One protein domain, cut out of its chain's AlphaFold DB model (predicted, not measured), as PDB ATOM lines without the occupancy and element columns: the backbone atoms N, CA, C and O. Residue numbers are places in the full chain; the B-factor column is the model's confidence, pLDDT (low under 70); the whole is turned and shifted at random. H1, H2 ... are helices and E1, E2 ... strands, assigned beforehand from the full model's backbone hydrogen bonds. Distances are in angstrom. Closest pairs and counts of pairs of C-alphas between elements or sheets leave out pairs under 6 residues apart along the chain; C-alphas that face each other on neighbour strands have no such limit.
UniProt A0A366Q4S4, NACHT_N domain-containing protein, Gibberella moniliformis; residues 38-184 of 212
ATOM      1  N   HIS A  38     -31.106 -16.166 -10.809       64.75
ATOM      2  CA  HIS A  38     -30.638 -16.041  -9.424       64.75
ATOM      3  C   HIS A  38     -29.989 -14.680  -9.112       64.75
ATOM      4  O   HIS A  38     -29.435 -14.501  -8.024       64.75
ATOM      5  N   LYS A  39     -29.973 -13.730 -10.064       62.19
ATOM      6  CA  LYS A  39     -29.444 -12.389  -9.799       62.19
ATOM      7  C   LYS A  39     -30.335 -11.711  -8.760       62.19
ATOM      8  O   LYS A  39     -31.537 -11.615  -8.955       62.19
ATOM      9  N   ARG A  40     -29.704 -11.209  -7.698       66.06
ATOM     10  CA  ARG A  40     -30.374 -10.504  -6.600       66.06
ATOM     11  C   ARG A  40     -30.821  -9.083  -6.937       66.06
ATOM     12  O   ARG A  40     -31.478  -8.501  -6.104       66.06
ATOM     13  N   ASP A  41     -30.424  -8.532  -8.084       81.31
ATOM     14  CA  ASP A  41     -30.853  -7.199  -8.528       81.31
ATOM     15  C   ASP A  41     -31.211  -7.268 -10.018       81.31
ATOM     16  O   ASP A  41     -30.363  -7.148 -10.915       81.31
ATOM     17  N   ILE A  42     -32.482  -7.574 -10.282       87.31
ATOM     18  CA  ILE A  42     -33.002  -7.740 -11.645       87.31
ATOM     19  C   ILE A  42     -33.001  -6.413 -12.399       87.31
ATOM     20  O   ILE A  42     -32.692  -6.387 -13.593       87.31
ATOM     21  N   LEU A  43     -33.297  -5.311 -11.710       88.81
ATOM     22  CA  LEU A  43     -33.384  -3.982 -12.308       88.81
ATOM     23  C   LEU A  43     -32.010  -3.484 -12.757       88.81
ATOM     24  O   LEU A  43     -31.873  -3.007 -13.885       88.81
ATOM     25  N   ALA A  44     -30.968  -3.645 -11.936       89.62
ATOM     26  CA  ALA A  44     -29.602  -3.331 -12.346       89.62
ATOM     27  C   ALA A  44     -29.156  -4.201 -13.525       89.62
ATOM     28  O   ALA A  44     -28.541  -3.698 -14.464       89.62
ATOM     29  N   ALA A  45     -29.511  -5.487 -13.529       90.31
ATOM     30  CA  ALA A  45     -29.178  -6.377 -14.635       90.31
ATOM     31  C   ALA A  45     -29.930  -6.031 -15.936       90.31
ATOM     32  O   ALA A  45     -29.369  -6.180 -17.023       90.31
ATOM     33  N   ALA A  46     -31.183  -5.576 -15.847       93.00
ATOM     34  CA  ALA A  46     -31.949  -5.080 -16.988       93.00
ATOM     35  C   ALA A  46     -31.354  -3.772 -17.534       93.00
ATOM     36  O   ALA A  46     -31.187  -3.635 -18.747       93.00
ATOM     37  N   LEU A  47     -30.964  -2.851 -16.646       94.62
ATOM     38  CA  LEU A  47     -30.303  -1.597 -17.015       94.62
ATOM     39  C   LEU A  47     -28.971  -1.858 -17.725       94.62
ATOM     40  O   LEU A  47     -28.712  -1.319 -18.798       94.62
ATOM     41  N   GLU A  48     -28.156  -2.751 -17.164       94.62
ATOM     42  CA  GLU A  48     -26.899  -3.195 -17.763       94.62
ATOM     43  C   GLU A  48     -27.127  -3.785 -19.166       94.62
ATOM     44  O   GLU A  48     -26.401  -3.469 -20.110       94.62
ATOM     45  N   ALA A  49     -28.161  -4.618 -19.339       95.56
ATOM     46  CA  ALA A  49     -28.515  -5.172 -20.643       95.56
ATOM     47  C   ALA A  49     -28.900  -4.078 -21.656       95.56
ATOM     48  O   ALA A  49     -28.441  -4.127 -22.803       95.56
ATOM     49  N   ALA A  50     -29.689  -3.082 -21.240       97.12
ATOM     50  CA  ALA A  50     -30.079  -1.954 -22.085       97.12
ATOM     51  C   ALA A  50     -28.861  -1.123 -22.521       97.12
ATOM     52  O   ALA A  50     -28.685  -0.871 -23.717       97.12
ATOM     53  N   GLU A  51     -27.969  -0.769 -21.591       97.56
ATOM     54  CA  GLU A  51     -26.764   0.018 -21.885       97.56
ATOM     55  C   GLU A  51     -25.766  -0.745 -22.773       97.56
ATOM     56  O   GLU A  51     -25.260  -0.206 -23.763       97.56
ATOM     57  N   ASN A  52     -25.557  -2.041 -22.523       96.81
ATOM     58  CA  ASN A  52     -24.703  -2.883 -23.368       96.81
ATOM     59  C   ASN A  52     -25.222  -2.969 -24.811       96.81
ATOM     60  O   ASN A  52     -24.459  -2.903 -25.791       96.81
ATOM     61  N   ARG A  53     -26.543  -3.091 -24.972       95.62
ATOM     62  CA  ARG A  53     -27.175  -3.097 -26.293       95.62
ATOM     63  C   ARG A  53     -27.139  -1.731 -26.946       95.62
ATOM     64  O   ARG A  53     -26.887  -1.665 -28.148       95.62
ATOM     65  N   LYS A  54     -27.295  -0.648 -26.188       96.50
ATOM     66  CA  LYS A  54     -27.181   0.728 -26.683       96.50
ATOM     67  C   LYS A  54     -25.781   1.000 -27.225       96.50
ATOM     68  O   LYS A  54     -25.652   1.480 -28.352       96.50
ATOM     69  N   ALA A  55     -24.735   0.598 -26.502       96.69
ATOM     70  CA  ALA A  55     -23.350   0.694 -26.966       96.69
ATOM     71  C   ALA A  55     -23.109  -0.125 -28.249       96.69
ATOM     72  O   ALA A  55     -22.429   0.316 -29.178       96.69
ATOM     73  N   THR A  56     -23.698  -1.318 -28.345       94.69
ATOM     74  CA  THR A  56     -23.614  -2.155 -29.552       94.69
ATOM     75  C   THR A  56     -24.355  -1.539 -30.738       94.69
ATOM     76  O   THR A  56     -23.799  -1.474 -31.835       94.69
ATOM     77  N   SER A  57     -25.562  -1.028 -30.506       94.06
ATOM     78  CA  SER A  57     -26.386  -0.312 -31.482       94.06
ATOM     79  C   SER A  57     -25.664   0.916 -32.032       94.06
ATOM     80  O   SER A  57     -25.635   1.118 -33.245       94.06
ATOM     81  N   LEU A  58     -24.998   1.686 -31.165       94.06
ATOM     82  CA  LEU A  58     -24.192   2.839 -31.561       94.06
ATOM     83  C   LEU A  58     -23.034   2.429 -32.482       94.06
ATOM     84  O   LEU A  58     -22.884   2.996 -33.564       94.06
ATOM     85  N   ARG A  59     -22.251   1.412 -32.091       94.75
ATOM     86  CA  ARG A  59     -21.115   0.914 -32.889       94.75
ATOM     87  C   ARG A  59     -21.553   0.382 -34.253       94.75
ATOM     88  O   ARG A  59     -20.907   0.665 -35.257       94.75
ATOM     89  N   LYS A  60     -22.654  -0.371 -34.294       93.38
ATOM     90  CA  LYS A  60     -23.183  -0.995 -35.519       93.38
ATOM     91  C   LYS A  60     -24.156  -0.102 -36.298       93.38
ATOM     92  O   LYS A  60     -24.640  -0.518 -37.346       93.38
ATOM     93  N   ARG A  61     -24.439   1.111 -35.803       94.62
ATOM     94  CA  ARG A  61     -25.382   2.088 -36.382       94.62
ATOM     95  C   ARG A  61     -26.747   1.472 -36.699       94.62
ATOM     96  O   ARG A  61     -27.300   1.651 -37.785       94.62
ATOM     97  N   TRP A  62     -27.264   0.713 -35.740       96.00
ATOM     98  CA  TRP A  62     -28.517  -0.014 -35.875       96.00
ATOM     99  C   TRP A  62     -29.714   0.925 -36.032       96.00
ATOM    100  O   TRP A  62     -29.959   1.821 -35.220       96.00
ATOM    101  N   LYS A  63     -30.481   0.672 -37.090       95.56
ATOM    102  CA  LYS A  63     -31.708   1.380 -37.442       95.56
ATOM    103  C   LYS A  63     -32.692   0.397 -38.058       95.56
ATOM    104  O   LYS A  63     -32.269  -0.545 -38.729       95.56
ATOM    105  N   PHE A  64     -33.978   0.647 -37.868       93.94
ATOM    106  CA  PHE A  64     -35.044  -0.119 -38.507       93.94
ATOM    107  C   PHE A  64     -36.083   0.820 -39.115       93.94
ATOM    108  O   PHE A  64     -36.089   2.017 -38.824       93.94
ATOM    109  N   LYS A  65     -36.908   0.296 -40.020       94.44
ATOM    110  CA  LYS A  65     -37.918   1.067 -40.740       94.44
ATOM    111  C   LYS A  65     -39.294   0.575 -40.315       94.44
ATOM    112  O   LYS A  65     -39.593  -0.609 -40.421       94.44
ATOM    113  N   ARG A  66     -40.129   1.493 -39.843       93.00
ATOM    114  CA  ARG A  66     -41.530   1.220 -39.517       93.00
ATOM    115  C   ARG A  66     -42.351   0.985 -40.785       93.00
ATOM    116  O   ARG A  66     -41.951   1.374 -41.884       93.00
ATOM    117  N   SER A  67     -43.544   0.422 -40.620       89.31
ATOM    118  CA  SER A  67     -44.513   0.235 -41.710       89.31
ATOM    119  C   SER A  67     -44.900   1.550 -42.401       89.31
ATOM    120  O   SER A  67     -45.076   1.572 -43.614       89.31
ATOM    121  N   ASN A  68     -44.950   2.660 -41.656       91.50
ATOM    122  CA  ASN A  68     -45.208   4.011 -42.179       91.50
ATOM    123  C   ASN A  68     -44.001   4.645 -42.908       91.50
ATOM    124  O   ASN A  68     -44.090   5.767 -43.398       91.50
ATOM    125  N   GLY A  69     -42.861   3.955 -42.959       92.50
ATOM    126  CA  GLY A  69     -41.644   4.407 -43.619       92.50
ATOM    127  C   GLY A  69     -40.667   5.213 -42.761       92.50
ATOM    128  O   GLY A  69     -39.556   5.475 -43.225       92.50
ATOM    129  N   GLU A  70     -41.032   5.547 -41.525       94.88
ATOM    130  CA  GLU A  70     -40.171   6.237 -40.563       94.88
ATOM    131  C   GLU A  70     -38.966   5.364 -40.184       94.88
ATOM    132  O   GLU A  70     -39.103   4.174 -39.883       94.88
ATOM    133  N   VAL A  71     -37.772   5.958 -40.196       96.00
ATOM    134  CA  VAL A  71     -36.540   5.289 -39.768       96.00
ATOM    135  C   VAL A  71     -36.298   5.590 -38.299       96.00
ATOM    136  O   VAL A  71     -36.110   6.742 -37.919       96.00
ATOM    137  N   VAL A  72     -36.238   4.540 -37.489       96.06
ATOM    138  CA  VAL A  72     -36.005   4.636 -36.051       96.06
ATOM    139  C   VAL A  72     -34.584   4.197 -35.726       96.06
ATOM    140  O   VAL A  72     -34.105   3.159 -36.193       96.06
ATOM    141  N   ILE A  73     -33.906   4.989 -34.896       96.69
ATOM    142  CA  ILE A  73     -32.567   4.694 -34.389       96.69
ATOM    143  C   ILE A  73     -32.707   3.843 -33.124       96.69
ATOM    144  O   ILE A  73     -33.219   4.301 -32.106       96.69
ATOM    145  N   ILE A  74     -32.206   2.605 -33.163       96.25
ATOM    146  CA  ILE A  74     -32.390   1.633 -32.068       96.25
ATOM    147  C   ILE A  74     -31.714   2.107 -30.777       96.25
ATOM    148  O   ILE A  74     -32.209   1.849 -29.684       96.25
ATOM    149  N   ARG A  75     -30.600   2.845 -30.888       96.88
ATOM    150  CA  ARG A  75     -29.915   3.467 -29.740       96.88
ATOM    151  C   ARG A  75     -30.873   4.324 -28.910       96.88
ATOM    152  O   ARG A  75     -30.844   4.227 -27.689       96.88
ATOM    153  N   ASP A  76     -31.708   5.124 -29.564       97.50
ATOM    154  CA  ASP A  76     -32.581   6.088 -28.887       97.50
ATOM    155  C   ASP A  76     -33.718   5.370 -28.156       97.50
ATOM    156  O   ASP A  76     -34.131   5.778 -27.075       97.50
ATOM    157  N   VAL A  77     -34.193   4.255 -28.717       97.94
ATOM    158  CA  VAL A  77     -35.187   3.392 -28.069       97.94
ATOM    159  C   VAL A  77     -34.590   2.710 -26.833       97.94
ATOM    160  O   VAL A  77     -35.200   2.723 -25.768       97.94
ATOM    161  N   LEU A  78     -33.363   2.191 -26.934       97.94
ATOM    162  CA  LEU A  78     -32.653   1.588 -25.798       97.94
ATOM    163  C   LEU A  78     -32.346   2.605 -24.693       97.94
ATOM    164  O   LEU A  78     -32.441   2.277 -23.515       97.94
ATOM    165  N   GLU A  79     -32.028   3.848 -25.057       97.94
ATOM    166  CA  GLU A  79     -31.859   4.932 -24.087       97.94
ATOM    167  C   GLU A  79     -33.167   5.251 -23.351       97.94
ATOM    168  O   GLU A  79     -33.151   5.488 -22.145       97.94
ATOM    169  N   LYS A  80     -34.315   5.224 -24.042       98.19
ATOM    170  CA  LYS A  80     -35.623   5.384 -23.387       98.19
ATOM    171  C   LYS A  80     -35.905   4.248 -22.408       98.19
ATOM    172  O   LYS A  80     -36.332   4.525 -21.295       98.19
ATOM    173  N   ILE A  81     -35.618   3.001 -22.785       97.94
ATOM    174  CA  ILE A  81     -35.760   1.845 -21.886       97.94
ATOM    175  C   ILE A  81     -34.924   2.041 -20.617       97.94
ATOM    176  O   ILE A  81     -35.461   1.907 -19.520       97.94
ATOM    177  N   ALA A  82     -33.650   2.427 -20.750       96.75
ATOM    178  CA  ALA A  82     -32.789   2.721 -19.603       96.75
ATOM    179  C   ALA A  82     -33.396   3.804 -18.692       96.75
ATOM    180  O   ALA A  82     -33.493   3.607 -17.484       96.75
ATOM    181  N   LYS A  83     -33.920   4.894 -19.271       96.19
ATOM    182  CA  LYS A  83     -34.605   5.959 -18.515       96.19
ATOM    183  C   LYS A  83     -35.850   5.464 -17.780       96.19
ATOM    184  O   LYS A  83     -36.096   5.911 -16.661       96.19
ATOM    185  N   TRP A  84     -36.637   4.564 -18.372       95.25
ATOM    186  CA  TRP A  84     -37.798   3.975 -17.696       95.25
ATOM    187  C   TRP A  84     -37.385   3.073 -16.532       95.25
ATOM    188  O   TRP A  84     -38.015   3.140 -15.479       95.25
ATOM    189  N   ILE A  85     -36.301   2.303 -16.681       92.50
ATOM    190  CA  ILE A  85     -35.734   1.495 -15.591       92.50
ATOM    191  C   ILE A  85     -35.251   2.397 -14.450       92.50
ATOM    192  O   ILE A  85     -35.609   2.166 -13.298       92.50
ATOM    193  N   ASP A  86     -34.491   3.450 -14.753       91.19
ATOM    194  CA  ASP A  86     -34.009   4.392 -13.736       91.19
ATOM    195  C   ASP A  86     -35.158   5.129 -13.043       91.19
ATOM    196  O   ASP A  86     -35.146   5.280 -11.822       91.19
ATOM    197  N   SER A  87     -36.188   5.524 -13.798       89.75
ATOM    198  CA  SER A  87     -37.395   6.135 -13.232       89.75
ATOM    199  C   SER A  87     -38.096   5.175 -12.273       89.75
ATOM    200  O   SER A  87     -38.461   5.574 -11.173       89.75
ATOM    201  N   PHE A  88     -38.230   3.898 -12.644       86.62
ATOM    202  CA  PHE A  88     -38.814   2.879 -11.775       86.62
ATOM    203  C   PHE A  88     -37.993   2.676 -10.493       86.62
ATOM    204  O   PHE A  88     -38.557   2.608  -9.403       86.62
ATOM    205  N   LYS A  89     -36.656   2.648 -10.598       84.50
ATOM    206  CA  LYS A  89     -35.753   2.559  -9.436       84.50
ATOM    207  C   LYS A  89     -35.859   3.778  -8.513       84.50
ATOM    208  O   LYS A  89     -35.733   3.625  -7.302       84.50
ATOM    209  N   ALA A  90     -36.070   4.970  -9.073       82.38
ATOM    210  CA  ALA A  90     -36.138   6.227  -8.329       82.38
ATOM    211  C   ALA A  90     -37.410   6.375  -7.478       82.38
ATOM    212  O   ALA A  90     -37.398   7.117  -6.499       82.38
ATOM    213  N   VAL A  91     -38.481   5.635  -7.785       72.06
ATOM    214  CA  VAL A  91     -39.728   5.562  -6.989       72.06
ATOM    215  C   VAL A  91     -39.514   4.692  -5.720       72.06
ATOM    216  O   VAL A  91     -40.362   3.916  -5.287       72.06
ATOM    217  N   GLY A  92     -38.316   4.785  -5.137       58.28
ATOM    218  CA  GLY A  92     -37.715   3.864  -4.180       58.28
ATOM    219  C   GLY A  92     -38.426   3.751  -2.833       58.28
ATOM    220  O   GLY A  92     -38.127   4.497  -1.913       58.28
ATOM    221  N   ASP A  93     -39.284   2.738  -2.744       53.84
ATOM    222  CA  ASP A  93     -39.430   1.789  -1.617       53.84
ATOM    223  C   ASP A  93     -39.695   0.348  -2.138       53.84
ATOM    224  O   ASP A  93     -39.655  -0.636  -1.403       53.84
ATOM    225  N   ALA A  94     -39.913   0.193  -3.453       53.50
ATOM    226  CA  ALA A  94     -40.310  -1.063  -4.088       53.50
ATOM    227  C   ALA A  94     -39.141  -1.989  -4.468       53.50
ATOM    228  O   ALA A  94     -39.359  -3.189  -4.599       53.50
ATOM    229  N   ALA A  95     -37.916  -1.472  -4.646       48.16
ATOM    230  CA  ALA A  95     -36.798  -2.249  -5.199       48.16
ATOM    231  C   ALA A  95     -36.426  -3.473  -4.338       48.16
ATOM    232  O   ALA A  95     -36.158  -4.533  -4.886       48.16
ATOM    233  N   VAL A  96     -36.494  -3.361  -3.006       46.53
ATOM    234  CA  VAL A  96     -36.130  -4.458  -2.086       46.53
ATOM    235  C   VAL A  96     -37.175  -5.585  -2.071       46.53
ATOM    236  O   VAL A  96     -36.817  -6.751  -1.942       46.53
ATOM    237  N   GLN A  97     -38.467  -5.269  -2.228       51.00
ATOM    238  CA  GLN A  97     -39.543  -6.278  -2.288       51.00
ATOM    239  C   GLN A  97     -39.713  -6.899  -3.681       51.00
ATOM    240  O   GLN A  97     -40.353  -7.941  -3.850       51.00
ATOM    241  N   PHE A  98     -39.136  -6.254  -4.689       61.38
ATOM    242  CA  PHE A  98     -39.256  -6.659  -6.074       61.38
ATOM    243  C   PHE A  98     -38.540  -7.979  -6.359       61.38
ATOM    244  O   PHE A  98     -39.082  -8.828  -7.058       61.38
ATOM    245  N   ASP A  99     -37.365  -8.183  -5.757       51.03
ATOM    246  CA  ASP A  99     -36.481  -9.318  -6.044       51.03
ATOM    247  C   ASP A  99     -37.001 -10.680  -5.530       51.03
ATOM    248  O   ASP A  99     -36.426 -11.716  -5.862       51.03
ATOM    249  N   ALA A 100     -38.092 -10.707  -4.751       58.19
ATOM    250  CA  ALA A 100     -38.661 -11.932  -4.170       58.19
ATOM    251  C   ALA A 100     -40.070 -12.304  -4.679       58.19
ATOM    252  O   ALA A 100     -40.572 -13.371  -4.328       58.19
ATOM    253  N   SER A 101     -40.714 -11.459  -5.493       70.94
ATOM    254  CA  SER A 101     -42.098 -11.655  -5.965       70.94
ATOM    255  C   SER A 101     -42.187 -11.766  -7.491       70.94
ATOM    256  O   SER A 101     -41.227 -11.459  -8.211       70.94
ATOM    257  N   ASN A 102     -43.362 -12.150  -8.012       80.44
ATOM    258  CA  ASN A 102     -43.624 -12.151  -9.458       80.44
ATOM    259  C   ASN A 102     -43.524 -10.748 -10.080       80.44
ATOM    260  O   ASN A 102     -43.430 -10.629 -11.300       80.44
ATOM    261  N   ALA A 103     -43.472  -9.689  -9.263       81.12
ATOM    262  CA  ALA A 103     -43.212  -8.337  -9.728       81.12
ATOM    263  C   ALA A 103     -41.847  -8.214 -10.431       81.12
ATOM    264  O   ALA A 103     -41.732  -7.424 -11.359       81.12
ATOM    265  N   SER A 104     -40.844  -9.042 -10.098       85.00
ATOM    266  CA  SER A 104     -39.557  -9.080 -10.820       85.00
ATOM    267  C   SER A 104     -39.635  -9.629 -12.249       85.00
ATOM    268  O   SER A 104     -38.786  -9.288 -13.081       85.00
ATOM    269  N   LEU A 105     -40.636 -10.463 -12.559       89.12
ATOM    270  CA  LEU A 105     -40.702 -11.212 -13.817       89.12
ATOM    271  C   LEU A 105     -40.707 -10.327 -15.071       89.12
ATOM    272  O   LEU A 105     -39.944 -10.638 -15.988       89.12
ATOM    273  N   PRO A 106     -41.479  -9.225 -15.151       91.88
ATOM    274  CA  PRO A 106     -41.462  -8.352 -16.314       91.88
ATOM    275  C   PRO A 106     -40.068  -7.808 -16.625       91.88
ATOM    276  O   PRO A 106     -39.637  -7.823 -17.774       91.88
ATOM    277  N   TRP A 107     -39.315  -7.388 -15.607       92.62
ATOM    278  CA  TRP A 107     -37.969  -6.852 -15.805       92.62
ATOM    279  C   TRP A 107     -36.942  -7.942 -16.102       92.62
ATOM    280  O   TRP A 107     -36.030  -7.722 -16.903       92.62
ATOM    281  N   ALA A 108     -37.114  -9.135 -15.532       92.19
ATOM    282  CA  ALA A 108     -36.315 -10.300 -15.888       92.19
ATOM    283  C   ALA A 108     -36.523 -10.675 -17.367       92.19
ATOM    284  O   ALA A 108     -35.555 -10.904 -18.095       92.19
ATOM    285  N   ALA A 109     -37.774 -10.662 -17.836       94.38
ATOM    286  CA  ALA A 109     -38.132 -10.900 -19.230       94.38
ATOM    287  C   ALA A 109     -37.581  -9.809 -20.158       94.38
ATOM    288  O   ALA A 109     -36.956 -10.129 -21.167       94.38
ATOM    289  N   ILE A 110     -37.721  -8.529 -19.794       95.62
ATOM    290  CA  ILE A 110     -37.129  -7.402 -20.532       95.62
ATOM    291  C   ILE A 110     -35.613  -7.582 -20.659       95.62
ATOM    292  O   ILE A 110     -35.075  -7.483 -21.761       95.62
ATOM    293  N   ARG A 111     -34.915  -7.907 -19.563       94.94
ATOM    294  CA  ARG A 111     -33.475  -8.200 -19.582       94.94
ATOM    295  C   ARG A 111     -33.151  -9.316 -20.578       94.94
ATOM    296  O   ARG A 111     -32.243  -9.145 -21.391       94.94
ATOM    297  N   LEU A 112     -33.862 -10.442 -20.502       94.25
ATOM    298  CA  LEU A 112     -33.645 -11.585 -21.388       94.25
ATOM    299  C   LEU A 112     -33.830 -11.183 -22.859       94.25
ATOM    300  O   LEU A 112     -32.950 -11.433 -23.681       94.25
ATOM    301  N   LEU A 113     -34.933 -10.502 -23.176       95.50
ATOM    302  CA  LEU A 113     -35.276 -10.070 -24.532       95.50
ATOM    303  C   LEU A 113     -34.272  -9.060 -25.092       95.50
ATOM    304  O   LEU A 113     -33.827  -9.187 -26.231       95.50
ATOM    305  N   LEU A 114     -33.808  -8.110 -24.276       95.38
ATOM    306  CA  LEU A 114     -32.720  -7.212 -24.664       95.38
ATOM    307  C   LEU A 114     -31.450  -7.989 -25.030       95.38
ATOM    308  O   LEU A 114     -30.707  -7.575 -25.920       95.38
ATOM    309  N   GLN A 115     -31.194  -9.125 -24.380       93.06
ATOM    310  CA  GLN A 115     -30.014  -9.956 -24.604       93.06
ATOM    311  C   GLN A 115     -30.134 -10.935 -25.782       93.06
ATOM    312  O   GLN A 115     -29.115 -11.534 -26.129       93.06
ATOM    313  N   VAL A 116     -31.274 -11.018 -26.471       90.94
ATOM    314  CA  VAL A 116     -31.459 -11.885 -27.650       90.94
ATOM    315  C   VAL A 116     -30.444 -11.581 -28.762       90.94
ATOM    316  O   VAL A 116     -30.072 -10.431 -29.028       90.94
ATOM    317  N   THR A 117     -29.941 -12.631 -29.413       85.56
ATOM    318  CA  THR A 117     -29.026 -12.506 -30.554       85.56
ATOM    319  C   THR A 117     -29.733 -11.852 -31.735       85.56
ATOM    320  O   THR A 117     -30.845 -12.215 -32.102       85.56
ATOM    321  N   VAL A 118     -29.076 -10.868 -32.347       82.81
ATOM    322  CA  VAL A 118     -29.661 -10.110 -33.457       82.81
ATOM    323  C   VAL A 118     -29.345 -10.818 -34.765       82.81
ATOM    324  O   VAL A 118     -28.246 -10.657 -35.294       82.81
ATOM    325  N   ASN A 119     -30.316 -11.578 -35.264       84.12
ATOM    326  CA  ASN A 119     -30.264 -12.197 -36.590       84.12
ATOM    327  C   ASN A 119     -30.879 -11.274 -37.653       84.12
ATOM    328  O   ASN A 119     -30.302 -11.087 -38.721       84.12
ATOM    329  N   ASP A 120     -32.002 -10.629 -37.323       89.38
ATOM    330  CA  ASP A 120     -32.671  -9.625 -38.149       89.38
ATOM    331  C   ASP A 120     -32.846  -8.325 -37.349       89.38
ATOM    332  O   ASP A 120     -33.467  -8.295 -36.282       89.38
ATOM    333  N   ILE A 121     -32.279  -7.232 -37.867       92.38
ATOM    334  CA  ILE A 121     -32.329  -5.926 -37.209       92.38
ATOM    335  C   ILE A 121     -33.712  -5.270 -37.271       92.38
ATOM    336  O   ILE A 121     -34.036  -4.486 -36.381       92.38
ATOM    337  N   GLN A 122     -34.526  -5.578 -38.285       93.69
ATOM    338  CA  GLN A 122     -35.902  -5.083 -38.369       93.69
ATOM    339  C   GLN A 122     -36.741  -5.718 -37.268       93.69
ATOM    340  O   GLN A 122     -37.379  -5.013 -36.491       93.69
ATOM    341  N   GLN A 123     -36.657  -7.041 -37.146       92.56
ATOM    342  CA  GLN A 123     -37.361  -7.794 -36.115       92.56
ATOM    343  C   GLN A 123     -36.910  -7.398 -34.703       92.56
ATOM    344  O   GLN A 123     -37.746  -7.133 -33.839       92.56
ATOM    345  N   TYR A 124     -35.597  -7.289 -34.476       93.81
ATOM    346  CA  TYR A 124     -35.062  -6.809 -33.200       93.81
ATOM    347  C   TYR A 124     -35.489  -5.365 -32.906       93.81
ATOM    348  O   TYR A 124     -35.840  -5.047 -31.775       93.81
ATOM    349  N   GLY A 125     -35.482  -4.489 -33.914       94.38
ATOM    350  CA  GLY A 125     -35.910  -3.097 -33.779       94.38
ATOM    351  C   GLY A 125     -37.367  -2.968 -33.343       94.38
ATOM    352  O   GLY A 125     -37.651  -2.227 -32.402       94.38
ATOM    353  N   THR A 126     -38.265  -3.737 -33.964       94.38
ATOM    354  CA  THR A 126     -39.679  -3.809 -33.570       94.38
ATOM    355  C   THR A 126     -39.829  -4.314 -32.137       94.38
ATOM    356  O   THR A 126     -40.448  -3.634 -31.326       94.38
ATOM    357  N   MET A 127     -39.172  -5.427 -31.785       95.94
ATOM    358  CA  MET A 127     -39.206  -5.958 -30.418       95.94
ATOM    359  C   MET A 127     -38.721  -4.922 -29.395       95.94
ATOM    360  O   MET A 127     -39.374  -4.692 -28.387       95.94
ATOM    361  N   VAL A 128     -37.587  -4.259 -29.638       96.44
ATOM    362  CA  VAL A 128     -37.057  -3.249 -28.709       96.44
ATOM    363  C   VAL A 128     -38.000  -2.048 -28.581       96.44
ATOM    364  O   VAL A 128     -38.103  -1.472 -27.502       96.44
ATOM    365  N   GLN A 129     -38.716  -1.677 -29.643       96.06
ATOM    366  CA  GLN A 129     -39.747  -0.642 -29.565       96.06
ATOM    367  C   GLN A 129     -40.915  -1.062 -28.671       96.06
ATOM    368  O   GLN A 129     -41.348  -0.275 -27.832       96.06
ATOM    369  N   ASP A 130     -41.400  -2.287 -28.811       95.88
ATOM    370  CA  ASP A 130     -42.480  -2.794 -27.968       95.88
ATOM    371  C   ASP A 130     -42.035  -2.915 -26.501       95.88
ATOM    372  O   ASP A 130     -42.767  -2.547 -25.582       95.88
ATOM    373  N   ILE A 131     -40.787  -3.334 -26.266       97.38
ATOM    374  CA  ILE A 131     -40.184  -3.382 -24.929       97.38
ATOM    375  C   ILE A 131     -40.069  -1.990 -24.302       97.38
ATOM    376  O   ILE A 131     -40.241  -1.857 -23.089       97.38
ATOM    377  N   GLU A 132     -39.833  -0.938 -25.088       97.62
ATOM    378  CA  GLU A 132     -39.900   0.443 -24.594       97.62
ATOM    379  C   GLU A 132     -41.304   0.807 -24.114       97.62
ATOM    380  O   GLU A 132     -41.444   1.371 -23.025       97.62
ATOM    381  N   VAL A 133     -42.341   0.419 -24.860       97.06
ATOM    382  CA  VAL A 133     -43.739   0.641 -24.467       97.06
ATOM    383  C   VAL A 133     -44.065  -0.108 -23.177       97.06
ATOM    384  O   VAL A 133     -44.604   0.497 -22.251       97.06
ATOM    385  N   VAL A 134     -43.694  -1.385 -23.082       96.38
ATOM    386  CA  VAL A 134     -43.908  -2.205 -21.880       96.38
ATOM    387  C   VAL A 134     -43.174  -1.618 -20.672       96.38
ATOM    388  O   VAL A 134     -43.779  -1.439 -19.616       96.38
ATOM    389  N   SER A 135     -41.904  -1.233 -20.831       95.50
ATOM    390  CA  SER A 135     -41.108  -0.614 -19.757       95.50
ATOM    391  C   SER A 135     -41.755   0.679 -19.254       95.50
ATOM    392  O   SER A 135     -41.831   0.918 -18.050       95.50
ATOM    393  N   ARG A 136     -42.266   1.503 -20.178       95.06
ATOM    394  CA  ARG A 136     -42.975   2.746 -19.859       95.06
ATOM    395  C   ARG A 136     -44.271   2.497 -19.094       95.06
ATOM    396  O   ARG A 136     -44.552   3.237 -18.154       95.06
ATOM    397  N   ILE A 137     -45.049   1.488 -19.490       92.88
ATOM    398  CA  ILE A 137     -46.276   1.082 -18.791       92.88
ATOM    399  C   ILE A 137     -45.930   0.695 -17.351       92.88
ATOM    400  O   ILE A 137     -46.448   1.308 -16.421       92.88
ATOM    401  N   ILE A 138     -44.995  -0.236 -17.156       90.44
ATOM    402  CA  ILE A 138     -44.607  -0.703 -15.816       90.44
ATOM    403  C   ILE A 138     -44.135   0.469 -14.939       90.44
ATOM    404  O   ILE A 138     -44.573   0.603 -13.797       90.44
ATOM    405  N   ALA A 139     -43.294   1.357 -15.482       89.12
ATOM    406  CA  ALA A 139     -42.787   2.523 -14.760       89.12
ATOM    407  C   ALA A 139     -43.893   3.496 -14.326       89.12
ATOM    408  O   ALA A 139     -43.951   3.903 -13.166       89.12
ATOM    409  N   ARG A 140     -44.790   3.861 -15.248       87.00
ATOM    410  CA  ARG A 140     -45.840   4.858 -15.000       87.00
ATOM    411  C   ARG A 140     -46.936   4.357 -14.081       87.00
ATOM    412  O   ARG A 140     -47.410   5.114 -13.240       87.00
ATOM    413  N   TYR A 141     -47.350   3.105 -14.232       82.56
ATOM    414  CA  TYR A 141     -48.421   2.577 -13.396       82.56
ATOM    415  C   TYR A 141     -47.950   2.288 -11.982       82.56
ATOM    416  O   TYR A 141     -48.737   2.463 -11.062       82.56
ATOM    417  N   LYS A 142     -46.661   2.002 -11.763       80.88
ATOM    418  CA  LYS A 142     -46.146   1.930 -10.394       80.88
ATOM    419  C   LYS A 142     -46.173   3.279  -9.675       80.88
ATOM    420  O   LYS A 142     -46.549   3.349  -8.510       80.88
ATOM    421  N   GLU A 143     -45.812   4.351 -10.378       77.31
ATOM    422  CA  GLU A 143     -45.981   5.718  -9.875       77.31
ATOM    423  C   GLU A 143     -47.463   6.003  -9.568       77.31
ATOM    424  O   GLU A 143     -47.790   6.536  -8.509       77.31
ATOM    425  N   PHE A 144     -48.371   5.580 -10.453       78.75
ATOM    426  CA  PHE A 144     -49.810   5.748 -10.266       78.75
ATOM    427  C   PHE A 144     -50.363   4.969  -9.062       78.75
ATOM    428  O   PHE A 144     -51.111   5.551  -8.278       78.75
ATOM    429  N   GLU A 145     -49.976   3.701  -8.887       76.38
ATOM    430  CA  GLU A 145     -50.323   2.872  -7.725       76.38
ATOM    431  C   GLU A 145     -49.940   3.569  -6.423       76.38
ATOM    432  O   GLU A 145     -50.785   3.741  -5.554       76.38
ATOM    433  N   ASN A 146     -48.695   4.037  -6.312       73.81
ATOM    434  CA  ASN A 146     -48.198   4.683  -5.096       73.81
ATOM    435  C   ASN A 146     -48.958   5.977  -4.751       73.81
ATOM    436  O   ASN A 146     -48.995   6.389  -3.593       73.81
ATOM    437  N   LEU A 147     -49.537   6.643  -5.752       74.38
ATOM    438  CA  LEU A 147     -50.303   7.872  -5.562       74.38
ATOM    439  C   LEU A 147     -51.780   7.618  -5.210       74.38
ATOM    440  O   LEU A 147     -52.399   8.501  -4.605       74.38
ATOM    441  N   HIS A 148     -52.342   6.461  -5.590       68.06
ATOM    442  CA  HIS A 148     -53.795   6.236  -5.594       68.06
ATOM    443  C   HIS A 148     -54.285   4.982  -4.850       68.06
ATOM    444  O   HIS A 148     -55.431   5.002  -4.412       68.06
ATOM    445  N   LEU A 149     -53.475   3.931  -4.682       70.31
ATOM    446  CA  LEU A 149     -53.844   2.743  -3.893       70.31
ATOM    447  C   LEU A 149     -53.550   2.972  -2.400       70.31
ATOM    448  O   LEU A 149     -52.563   3.623  -2.054       70.31
ATOM    449  N   GLY A 150     -54.411   2.465  -1.510       63.00
ATOM    450  CA  GLY A 150     -54.306   2.659  -0.056       63.00
ATOM    451  C   GLY A 150     -54.913   3.967   0.468       63.00
ATOM    452  O   GLY A 150     -54.733   4.319   1.636       63.00
ATOM    453  N   ARG A 151     -55.634   4.710  -0.380       62.38
ATOM    454  CA  ARG A 151     -56.520   5.802   0.046       62.38
ATOM    455  C   ARG A 151     -57.940   5.277  -0.043       62.38
ATOM    456  O   ARG A 151     -58.353   4.933  -1.137       62.38
ATOM    457  N   ASP A 152     -58.651   5.277   1.080       58.09
ATOM    458  CA  ASP A 152     -60.023   4.781   1.251       58.09
ATOM    459  C   ASP A 152     -60.984   5.464   0.245       58.09
ATOM    460  O   ASP A 152     -61.582   6.513   0.505       58.09
ATOM    461  N   GLN A 153     -61.022   4.942  -0.984       64.62
ATOM    462  CA  GLN A 153     -61.654   5.546  -2.152       64.62
ATOM    463  C   GLN A 153     -62.558   4.499  -2.808       64.62
ATOM    464  O   GLN A 153     -62.115   3.391  -3.101       64.62
ATOM    465  N   PRO A 154     -63.807   4.848  -3.166       61.53
ATOM    466  CA  PRO A 154     -64.746   3.900  -3.771       61.53
ATOM    467  C   PRO A 154     -64.294   3.349  -5.139       61.53
ATOM    468  O   PRO A 154     -64.869   2.380  -5.627       61.53
ATOM    469  N   ALA A 155     -63.278   3.953  -5.767       67.31
ATOM    470  CA  ALA A 155     -62.727   3.535  -7.057       67.31
ATOM    471  C   ALA A 155     -61.577   2.507  -6.955       67.31
ATOM    472  O   ALA A 155     -61.099   2.045  -7.991       67.31
ATOM    473  N   GLU A 156     -61.137   2.142  -5.747       75.44
ATOM    474  CA  GLU A 156     -59.952   1.301  -5.523       75.44
ATOM    475  C   GLU A 156     -60.092  -0.097  -6.148       75.44
ATOM    476  O   GLU A 156     -59.265  -0.484  -6.967       75.44
ATOM    477  N   ALA A 157     -61.198  -0.805  -5.901       80.31
ATOM    478  CA  ALA A 157     -61.405  -2.154  -6.443       80.31
ATOM    479  C   ALA A 157     -61.472  -2.197  -7.985       80.31
ATOM    480  O   ALA A 157     -60.975  -3.128  -8.628       80.31
ATOM    481  N   ALA A 158     -62.086  -1.182  -8.604       84.19
ATOM    482  CA  ALA A 158     -62.142  -1.072 -10.062       84.19
ATOM    483  C   ALA A 158     -60.751  -0.791 -10.651       84.19
ATOM    484  O   ALA A 158     -60.401  -1.335 -11.701       84.19
ATOM    485  N   LEU A 159     -59.949   0.025  -9.960       83.81
ATOM    486  CA  LEU A 159     -58.573   0.317 -10.338       83.81
ATOM    487  C   LEU A 159     -57.671  -0.917 -10.204       83.81
ATOM    488  O   LEU A 159     -56.956  -1.232 -11.151       83.81
ATOM    489  N   GLU A 160     -57.729  -1.634  -9.081       85.12
ATOM    490  CA  GLU A 160     -56.989  -2.888  -8.885       85.12
ATOM    491  C   GLU A 160     -57.318  -3.901  -9.982       85.12
ATOM    492  O   GLU A 160     -56.418  -4.481 -10.585       85.12
ATOM    493  N   THR A 161     -58.604  -4.049 -10.319       88.81
ATOM    494  CA  THR A 161     -59.046  -4.930 -11.409       88.81
ATOM    495  C   THR A 161     -58.430  -4.518 -12.748       88.81
ATOM    496  O   THR A 161     -57.890  -5.359 -13.469       88.81
ATOM    497  N   ALA A 162     -58.482  -3.226 -13.090       90.19
ATOM    498  CA  ALA A 162     -57.921  -2.717 -14.339       90.19
ATOM    499  C   ALA A 162     -56.392  -2.891 -14.410       90.19
ATOM    500  O   ALA A 162     -55.863  -3.261 -15.459       90.19
ATOM    501  N   LEU A 163     -55.687  -2.670 -13.295       89.19
ATOM    502  CA  LEU A 163     -54.242  -2.878 -13.188       89.19
ATOM    503  C   LEU A 163     -53.864  -4.353 -13.320       89.19
ATOM    504  O   LEU A 163     -52.940  -4.673 -14.064       89.19
ATOM    505  N   THR A 164     -54.602  -5.259 -12.676       90.69
ATOM    506  CA  THR A 164     -54.372  -6.702 -12.812       90.69
ATOM    507  C   THR A 164     -54.533  -7.151 -14.263       90.69
ATOM    508  O   THR A 164     -53.670  -7.862 -14.771       90.69
ATOM    509  N   VAL A 165     -55.573  -6.690 -14.971       93.56
ATOM    510  CA  VAL A 165     -55.747  -6.985 -16.407       93.56
ATOM    511  C   VAL A 165     -54.568  -6.454 -17.224       93.56
ATOM    512  O   VAL A 165     -53.999  -7.186 -18.031       93.56
ATOM    513  N   LEU A 166     -54.153  -5.208 -16.988       93.56
ATOM    514  CA  LEU A 166     -53.008  -4.611 -17.674       93.56
ATOM    515  C   LEU A 166     -51.711  -5.406 -17.444       93.56
ATOM    516  O   LEU A 166     -50.950  -5.633 -18.383       93.56
ATOM    517  N   TYR A 167     -51.456  -5.845 -16.212       92.19
ATOM    518  CA  TYR A 167     -50.280  -6.645 -15.871       92.19
ATOM    519  C   TYR A 167     -50.331  -8.041 -16.479       92.19
ATOM    520  O   TYR A 167     -49.305  -8.528 -16.955       92.19
ATOM    521  N   THR A 168     -51.512  -8.653 -16.553       95.00
ATOM    522  CA  THR A 168     -51.711  -9.908 -17.284       95.00
ATOM    523  C   THR A 168     -51.339  -9.747 -18.757       95.00
ATOM    524  O   THR A 168     -50.541 -10.534 -19.260       95.00
ATOM    525  N   GLU A 169     -51.816  -8.699 -19.433       96.81
ATOM    526  CA  GLU A 169     -51.482  -8.435 -20.842       96.81
ATOM    527  C   GLU A 169     -49.979  -8.201 -21.058       96.81
ATOM    528  O   GLU A 169     -49.385  -8.729 -22.002       96.81
ATOM    529  N   VAL A 170     -49.324  -7.477 -20.143       96.00
ATOM    530  CA  VAL A 170     -47.863  -7.304 -20.162       96.00
ATOM    531  C   VAL A 170     -47.147  -8.654 -20.068       96.00
ATOM    532  O   VAL A 170     -46.237  -8.927 -20.856       96.00
ATOM    533  N   LEU A 171     -47.549  -9.516 -19.132       95.50
ATOM    534  CA  LEU A 171     -46.932 -10.829 -18.956       95.50
ATOM    535  C   LEU A 171     -47.191 -11.757 -20.150       95.50
ATOM    536  O   LEU A 171     -46.272 -12.464 -20.564       95.50
ATOM    537  N   ILE A 172     -48.395 -11.731 -20.731       97.00
ATOM    538  CA  ILE A 172     -48.736 -12.488 -21.944       97.00
ATOM    539  C   ILE A 172     -47.822 -12.069 -23.095       97.00
ATOM    540  O   ILE A 172     -47.189 -12.927 -23.713       97.00
ATOM    541  N   TYR A 173     -47.708 -10.764 -23.354       97.44
ATOM    542  CA  TYR A 173     -46.856 -10.243 -24.419       97.44
ATOM    543  C   TYR A 173     -45.396 -10.684 -24.241       97.44
ATOM    544  O   TYR A 173     -44.767 -11.193 -25.175       97.44
ATOM    545  N   LEU A 174     -44.851 -10.533 -23.030       96.75
ATOM    546  CA  LEU A 174     -43.472 -10.917 -22.726       96.75
ATOM    547  C   LEU A 174     -43.254 -12.424 -22.902       96.75
ATOM    548  O   LEU A 174     -42.273 -12.829 -23.524       96.75
ATOM    549  N   ALA A 175     -44.184 -13.250 -22.420       96.19
ATOM    550  CA  ALA A 175     -44.134 -14.701 -22.566       96.19
ATOM    551  C   ALA A 175     -44.136 -15.130 -24.041       96.19
ATOM    552  O   ALA A 175     -43.286 -15.918 -24.458       96.19
ATOM    553  N   GLN A 176     -45.052 -14.579 -24.843       95.38
ATOM    554  CA  GLN A 176     -45.156 -14.868 -26.276       95.38
ATOM    555  C   GLN A 176     -43.896 -14.441 -27.031       95.38
ATOM    556  O   GLN A 176     -43.392 -15.185 -27.873       95.38
ATOM    557  N   THR A 177     -43.349 -13.273 -26.692       94.88
ATOM    558  CA  THR A 177     -42.124 -12.755 -27.307       94.88
ATOM    559  C   THR A 177     -40.930 -13.648 -26.969       94.88
ATOM    560  O   THR A 177     -40.169 -14.023 -27.860       94.88
ATOM    561  N   ILE A 178     -40.793 -14.073 -25.709       94.38
ATOM    562  CA  ILE A 178     -39.754 -15.030 -25.301       94.38
ATOM    563  C   ILE A 178     -39.896 -16.342 -26.078       94.38
ATOM    564  O   ILE A 178     -38.926 -16.803 -26.677       94.38
ATOM    565  N   ALA A 179     -41.099 -16.922 -26.123       93.56
ATOM    566  CA  ALA A 179     -41.349 -18.173 -26.836       93.56
ATOM    567  C   ALA A 179     -40.958 -18.077 -28.319       93.56
ATOM    568  O   ALA A 179     -40.288 -18.969 -28.847       93.56
ATOM    569  N   PHE A 180     -41.323 -16.972 -28.967       91.81
ATOM    570  CA  PHE A 180     -41.009 -16.700 -30.364       91.81
ATOM    571  C   PHE A 180     -39.493 -16.660 -30.625       91.81
ATOM    572  O   PHE A 180     -38.986 -17.361 -31.506       91.81
ATOM    573  N   PHE A 181     -38.739 -15.893 -29.830       88.69
ATOM    574  CA  PHE A 181     -37.292 -15.770 -30.028       88.69
ATOM    575  C   PHE A 181     -36.522 -17.033 -29.614       88.69
ATOM    576  O   PHE A 181     -35.525 -17.378 -30.261       88.69
ATOM    577  N   SER A 182     -37.010 -17.787 -28.629       85.25
ATOM    578  CA  SER A 182     -36.443 -19.086 -28.248       85.25
ATOM    579  C   SER A 182     -36.573 -20.125 -29.373       85.25
ATOM    580  O   SER A 182     -35.600 -20.814 -29.684       85.25
ATOM    581  N   GLN A 183     -37.718 -20.188 -30.062       77.81
ATOM    582  CA  GLN A 183     -37.910 -21.078 -31.218       77.81
ATOM    583  C   GLN A 183     -37.018 -20.691 -32.406       77.81
ATOM    584  O   GLN A 183     -36.386 -21.555 -33.015       77.81
ATOM    585  N   SER A 184     -36.906 -19.391 -32.701       67.06
ATOM    586  CA  SER A 184     -36.047 -18.897 -33.789       67.06
ATOM    587  C   SER A 184     -34.559 -19.213 -33.572       67.06
ATOM    588  O   SER A 184     -33.817 -19.425 -34.529       67.06
TER     589      SER A 184
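This is residues 38 to 184 of the 212 residues of the protein "NACHT_N domain-containing protein" of Gibberella moniliformis (UniProt A0A366Q4S4). Five helices, H1, H2, H4, H5 and H6, lie side by side in an up-and-down bundle, each running against the one before it. The small hairpin of E1 and E2 lies at one end, beside the first residues of H5; at the other end residues 150 to 155, between the long helices H5 and H6, stick out. The printed part has 147 residues, with six named helices and two named strands in the order H1 E1 E2 H2 H3 H4 H5 H6, and is mostly helix. It is compact, with a radius of gyration of the C-alphas of 16.2 A and spans of 52 by 35 by 28 A.

H1, residues 42 to 60, touches H2, residues 74 to 90, opposite ways at a shallow tilt of 20 degrees; their closest C-alphas, Lys 54 and Arg 75, are 4.9 A apart. E1, residues 63 to 65, and E2, residues 71 to 73, form an antiparallel hairpin, with N 64 and O 72 within hydrogen-bond range at 3.0 A. H3, residues 95 to 98, is close to but not clearly touching H4, residues 102 to 114. H4 touches H1, the closest C-alphas being Ala 46 and Arg 111, 4.3 A. H5, residues 121 to 148, touches H2, closest at C-alphas Phe 88 and Ala 139, 5.0 A. H6, residues 156 to 184, forms a helical hairpin with H5, only just touching with 3 pairs of C-alphas within 8 A, closest Val 134 and Val 170, 6.7 A. Every O i to N i+4 pair is within hydrogen-bond range in H1, H2, H5 and H6, and 7 of 9 in H4; H3 is too short for one.

H1 begins at C-alpha 42 (-33.002, -7.740, -11.645). H5 is 40.1 A long; H6, 42.2 A, ends at C-alpha 184 (-36.047, -18.897, -33.789).

The C-alphas farthest apart, Arg 59 and Pro 154, are 52.5 A apart. The printed part has no cut and no long link. The pLDDT is under 70 at residues 38 to 40, 92 to 100, 148, 150 to 155 and 184.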